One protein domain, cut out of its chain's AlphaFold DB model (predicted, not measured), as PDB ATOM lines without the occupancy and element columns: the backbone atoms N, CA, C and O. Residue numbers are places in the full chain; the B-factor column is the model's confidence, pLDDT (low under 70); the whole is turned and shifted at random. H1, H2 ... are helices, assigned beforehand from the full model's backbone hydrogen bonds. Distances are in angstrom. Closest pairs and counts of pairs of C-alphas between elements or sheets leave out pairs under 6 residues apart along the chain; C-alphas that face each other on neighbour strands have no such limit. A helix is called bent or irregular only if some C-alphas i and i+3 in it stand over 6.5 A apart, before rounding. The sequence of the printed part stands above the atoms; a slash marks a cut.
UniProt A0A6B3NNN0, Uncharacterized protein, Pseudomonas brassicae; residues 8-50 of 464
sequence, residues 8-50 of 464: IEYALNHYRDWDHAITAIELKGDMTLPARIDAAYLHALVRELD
ATOM      1  N   ILE A   8     201.146 468.643 382.845       79.56
ATOM      2  CA  ILE A   8     201.159 468.858 381.391       79.56
ATOM      3  C   ILE A   8     199.797 469.382 380.925       79.56
ATOM      4  O   ILE A   8     199.735 470.372 380.206       79.56
ATOM      5  N   GLU A   9     198.701 468.759 381.357       75.56
ATOM      6  CA  GLU A   9     197.342 469.213 381.030       75.56
ATOM      7  C   GLU A   9     197.065 470.611 381.586       75.56
ATOM      8  O   GLU A   9     196.554 471.455 380.855       75.56
ATOM      9  N   TYR A  10     197.477 470.885 382.826       76.31
ATOM     10  CA  TYR A  10     197.393 472.214 383.430       76.31
ATOM     11  C   TYR A  10     198.177 473.243 382.603       76.31
ATOM     12  O   TYR A  10     197.639 474.284 382.230       76.31
ATOM     13  N   ALA A  11     199.413 472.922 382.207       74.94
ATOM     14  CA  ALA A  11     200.218 473.779 381.343       74.94
ATOM     15  C   ALA A  11     199.632 473.939 379.924       74.94
ATOM     16  O   ALA A  11     199.870 474.954 379.285       74.94
ATOM     17  N   LEU A  12     198.821 473.010 379.413       71.00
ATOM     18  CA  LEU A  12     198.130 473.135 378.114       71.00
ATOM     19  C   LEU A  12     196.752 473.825 378.209       71.00
ATOM     20  O   LEU A  12     196.216 474.320 377.206       71.00
ATOM     21  N   ASN A  13     196.158 473.856 379.403       68.81
ATOM     22  CA  ASN A  13     194.854 474.456 379.697       68.81
ATOM     23  C   ASN A  13     194.950 475.801 380.425       68.81
ATOM     24  O   ASN A  13     193.917 476.428 380.638       68.81
ATOM     25  N   HIS A  14     196.160 476.260 380.755       63.66
ATOM     26  CA  HIS A  14     196.400 477.393 381.649       63.66
ATOM     27  C   HIS A  14     195.565 478.645 381.334       63.66
ATOM     28  O   HIS A  14     194.961 479.191 382.245       63.66
ATOM     29  N   TYR A  15     195.397 479.035 380.067       56.84
ATOM     30  CA  TYR A  15     194.561 480.190 379.698       56.84
ATOM     31  C   TYR A  15     193.049 480.032 379.963       56.84
ATOM     32  O   TYR A  15     192.354 481.034 380.090       56.84
ATOM     33  N   ARG A  16     192.519 478.802 380.037       53.31
ATOM     34  CA  ARG A  16     191.098 478.537 380.347       53.31
ATOM     35  C   ARG A  16     190.825 478.550 381.851       53.31
ATOM     36  O   ARG A  16     189.722 478.876 382.277       53.31
ATOM     37  N   ASP A  17     191.838 478.191 382.634       52.84
ATOM     38  CA  ASP A  17     191.689 477.835 384.040       52.84
ATOM     39  C   ASP A  17     192.424 478.817 384.980       52.84
ATOM     40  O   ASP A  17     192.513 478.549 386.173       52.84
ATOM     41  N   TRP A  18     192.919 479.972 384.503       57.38
ATOM     42  CA  TRP A  18     193.557 480.985 385.369       57.38
ATOM     43  C   TRP A  18     192.638 481.520 386.478       57.38
ATOM     44  O   TRP A  18     193.135 481.855 387.552       57.38
ATOM     45  N   ASP A  19     191.319 481.519 386.261       54.09
ATOM     46  CA  ASP A  19     190.326 481.880 387.284       54.09
ATOM     47  C   ASP A  19     190.022 480.735 388.270       54.09
ATOM     48  O   ASP A  19     189.371 480.941 389.297       54.09
ATOM     49  N   HIS A  20     190.492 479.513 387.995       62.38
ATOM     50  CA  HIS A  20     190.292 478.360 388.868       62.38
ATOM     51  C   HIS A  20     191.489 478.188 389.809       62.38
ATOM     52  O   HIS A  20     192.600 477.860 389.398       62.38
ATOM     53  N   ALA A  21     191.249 478.357 391.110       65.44
ATOM     54  CA  ALA A  21     192.281 478.172 392.122       65.44
ATOM     55  C   ALA A  21     192.772 476.714 392.157       65.44
ATOM     56  O   ALA A  21     191.982 475.791 392.396       65.44
ATOM     57  N   ILE A  22     194.087 476.505 392.005       74.31
ATOM     58  CA  ILE A  22     194.717 475.208 392.282       74.31
ATOM     59  C   ILE A  22     194.430 474.860 393.744       74.31
ATOM     60  O   ILE A  22     194.927 475.502 394.666       74.31
ATOM     61  N   THR A  23     193.586 473.851 393.953       71.75
ATOM     62  CA  THR A  23     193.086 473.499 395.290       71.75
ATOM     63  C   THR A  23     194.012 472.511 396.007       71.75
ATOM     64  O   THR A  23     194.070 472.505 397.234       71.75
ATOM     65  N   ALA A  24     194.719 471.660 395.259       76.69
ATOM     66  CA  ALA A  24     195.655 470.668 395.780       76.69
ATOM     67  C   ALA A  24     196.668 470.286 394.692       76.69
ATOM     68  O   ALA A  24     196.322 470.234 393.511       76.69
ATOM     69  N   ILE A  25     197.901 469.996 395.104       81.69
ATOM     70  CA  ILE A  25     198.956 469.446 394.252       81.69
ATOM     71  C   ILE A  25     199.352 468.113 394.877       81.69
ATOM     72  O   ILE A  25     199.713 468.053 396.051       81.69
ATOM     73  N   GLU A  26     199.264 467.045 394.097       81.00
ATOM     74  CA  GLU A  26     199.537 465.686 394.551       81.00
ATOM     75  C   GLU A  26     200.638 465.076 393.686       81.00
ATOM     76  O   GLU A  26     200.601 465.160 392.456       81.00
ATOM     77  N   LEU A  27     201.610 464.434 394.328       79.00
ATOM     78  CA  LEU A  27     202.547 463.552 393.646       79.00
ATOM     79  C   LEU A  27     201.926 462.161 393.524       79.00
ATOM     80  O   LEU A  27     201.109 461.741 394.341       79.00
ATOM     81  N   LYS A  28     202.315 461.427 392.482       75.19
ATOM     82  CA  LYS A  28     201.881 460.041 392.319       75.19
ATOM     83  C   LYS A  28     202.622 459.165 393.343       75.19
ATOM     84  O   LYS A  28     203.839 459.041 393.253       75.19
ATOM     85  N   GLY A  29     201.886 458.548 394.272       72.31
ATOM     86  CA  GLY A  29     202.419 457.679 395.338       72.31
ATOM     87  C   GLY A  29     202.563 458.381 396.697       72.31
ATOM     88  O   GLY A  29     202.112 459.509 396.858       72.31
ATOM     89  N   ASP A  30     203.227 457.733 397.662       69.38
ATOM     90  CA  ASP A  30     203.392 458.215 399.053       69.38
ATOM     91  C   ASP A  30     204.489 459.291 399.218       69.38
ATOM     92  O   ASP A  30     205.115 459.431 400.271       69.38
ATOM     93  N   MET A  31     204.772 460.053 398.161       71.06
ATOM     94  CA  MET A  31     205.804 461.090 398.187       71.06
ATOM     95  C   MET A  31     205.251 462.400 398.746       71.06
ATOM     96  O   MET A  31     204.186 462.868 398.345       71.06
ATOM     97  N   THR A  32     206.007 463.036 399.639       75.00
ATOM     98  CA  THR A  32     205.663 464.352 400.182       75.00
ATOM     99  C   THR A  32     206.046 465.455 399.199       75.00
ATOM    100  O   THR A  32     207.155 465.487 398.663       75.00
ATOM    101  N   LEU A  33     205.109 466.372 398.944       75.06
ATOM    102  CA  LEU A  33     205.346 467.523 398.081       75.06
ATOM    103  C   LEU A  33     206.322 468.491 398.769       75.06
ATOM    104  O   LEU A  33     206.058 468.914 399.898       75.06
ATOM    105  N   PRO A  34     207.437 468.876 398.120       80.81
ATOM    106  CA  PRO A  34     208.306 469.915 398.650       80.81
ATOM    107  C   PRO A  34     207.525 471.223 398.814       80.81
ATOM    108  O   PRO A  34     206.884 471.672 397.868       80.81
ATOM    109  N   ALA A  35     207.647 471.888 399.968       75.62
ATOM    110  CA  ALA A  35     206.926 473.134 400.276       75.62
ATOM    111  C   ALA A  35     207.188 474.290 399.286       75.62
ATOM    112  O   ALA A  35     206.459 475.273 399.271       75.62
ATOM    113  N   ARG A  36     208.237 474.172 398.463       78.75
ATOM    114  CA  ARG A  36     208.605 475.134 397.416       78.75
ATOM    115  C   ARG A  36     207.755 475.006 396.142       78.75
ATOM    116  O   ARG A  36     207.754 475.931 395.341       78.75
ATOM    117  N   ILE A  37     207.085 473.871 395.932       79.81
ATOM    118  CA  ILE A  37     206.205 473.636 394.778       79.81
ATOM    119  C   ILE A  37     204.775 473.926 395.231       79.81
ATOM    120  O   ILE A  37     204.033 473.021 395.601       79.81
ATOM    121  N   ASP A  38     204.414 475.204 395.246       83.06
ATOM    122  CA  ASP A  38     203.062 475.660 395.551       83.06
ATOM    123  C   ASP A  38     202.329 476.131 394.283       83.06
ATOM    124  O   ASP A  38     202.864 476.130 393.169       83.06
ATOM    125  N   ALA A  39     201.058 476.502 394.446       81.62
ATOM    126  CA  ALA A  39     200.244 476.993 393.342       81.62
ATOM    127  C   ALA A  39     200.854 478.246 392.690       81.62
ATOM    128  O   ALA A  39     200.863 478.357 391.467       81.62
ATOM    129  N   ALA A  40     201.403 479.163 393.494       81.25
ATOM    130  CA  ALA A  40     202.000 480.401 393.004       81.25
ATOM    131  C   ALA A  40     203.237 480.131 392.133       81.25
ATOM    132  O   ALA A  40     203.371 480.713 391.057       81.25
ATOM    133  N   TYR A  41     204.094 479.200 392.554       84.44
ATOM    134  CA  TYR A  41     205.254 478.749 391.800       84.44
ATOM    135  C   TYR A  41     204.856 478.125 390.460       84.44
ATOM    136  O   TYR A  41     205.428 478.476 389.431       84.44
ATOM    137  N   LEU A  42     203.857 477.234 390.441       82.81
ATOM    138  CA  LEU A  42     203.389 476.617 389.194       82.81
ATOM    139  C   LEU A  42     202.770 477.643 388.236       82.81
ATOM    140  O   LEU A  42     203.051 477.597 387.041       82.81
ATOM    141  N   HIS A  43     201.976 478.587 388.750       77.88
ATOM    142  CA  HIS A  43     201.436 479.688 387.948       77.88
ATOM    143  C   HIS A  43     202.557 480.546 387.338       77.88
ATOM    144  O   HIS A  43     202.507 480.854 386.147       77.88
ATOM    145  N   ALA A  44     203.570 480.913 388.130       80.81
ATOM    146  CA  ALA A  44     204.714 481.691 387.655       80.81
ATOM    147  C   ALA A  44     205.507 480.929 386.584       80.81
ATOM    148  O   ALA A  44     205.763 481.469 385.513       80.81
ATOM    149  N   LEU A  45     205.801 479.651 386.831       83.75
ATOM    150  CA  LEU A  45     206.559 478.802 385.917       83.75
ATOM    151  C   LEU A  45     205.857 478.630 384.564       83.75
ATOM    152  O   LEU A  45     206.492 478.753 383.521       83.75
ATOM    153  N   VAL A  46     204.546 478.364 384.558       77.25
ATOM    154  CA  VAL A  46     203.775 478.213 383.310       77.25
ATOM    155  C   VAL A  46     203.718 479.526 382.531       77.25
ATOM    156  O   VAL A  46     203.794 479.511 381.303       77.25
ATOM    157  N   ARG A  47     203.628 480.661 383.231       74.50
ATOM    158  CA  ARG A  47     203.633 481.989 382.612       74.50
ATOM    159  C   ARG A  47     205.005 482.366 382.042       74.50
ATOM    160  O   ARG A  47     205.055 482.982 380.986       74.50
ATOM    161  N   GLU A  48     206.095 481.992 382.707       80.25
ATOM    162  CA  GLU A  48     207.464 482.187 382.206       80.25
ATOM    163  C   GLU A  48     207.783 481.308 380.991       80.25
ATOM    164  O   GLU A  48     208.523 481.729 380.107       80.25
ATOM    165  N   LEU A  49     207.225 480.095 380.936       76.31
ATOM    166  CA  LEU A  49     207.457 479.143 379.848       76.31
ATOM    167  C   LEU A  49     206.903 479.593 378.488       76.31
ATOM    168  O   LEU A  49     207.356 479.053 377.484       76.31
ATOM    169  N   ASP A  50     205.919 480.503 378.464       70.69
ATOM    170  CA  ASP A  50     205.194 480.981 377.270       70.69
ATOM    171  C   ASP A  50     205.045 479.904 376.178       70.69
ATOM    172  O   ASP A  50     205.540 479.995 375.049       70.69
TER     173      ASP A  50
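Overview. This is residues 8 to 50 of the 464 residues of an uncharacterized protein of Pseudomonas brassicae (UniProt A0A6B3NNN0). Two short helices, H2 and H1, sit near each other about crosswise at one end, and a long loop, residues 18 to 38, runs out from H1 and folds back to H2. The tip of this loop, residues 26 to 32, sticks out and makes much of the length. The printed part has 43 residues with two named helices, in the order H1, H2, and no named strand; its class is all helix, though under half of the residues, 21 of 43, are in named elements. The whole is only just compact, close to loose, with a radius of gyration of the C-alphas of 11.1 A, and the C-alphas span 30 by 17 by 16 A.

Along the chain. H2, the longest helix by residues, runs from Ala 39 to Leu 49, 15.5 A from first to last C-alpha. C-alpha 39 is at (200.244, 476.993, 393.342) and C-alpha 49 at (207.457, 479.143, 379.848). H1, residues 8 to 17, measures 13.3 A and begins with C-alpha 8 at (201.159, 468.858, 381.391). H1 is irregular: C-alphas 12 and 15 are 8.1 A apart.

Arrangement. H2 and H1 are close but not clearly touching, with 2 pairs of C-alphas within 8 A. Their closest C-alphas, those of Val 46 and Ala 11, are 6.0 A apart. Their lines are about perpendicular, at 84 degrees, and their centres are 11.0 A apart. In H2 every O i to N i+4 pair is within hydrogen-bond range; in H1 4 of 6 are.

Size, cuts and confidence. The outline is elongated, and the two C-alphas farthest apart, those of Asp 30 and Asp 50, are 31.6 A apart. The link from H1 to H2 is long, with 21 residues, and its residues 26 to 32 stand free. The printed part has no cut. The mean pLDDT of the printed part is 73.6; residues 13 to 21 and residue 30 are under 70.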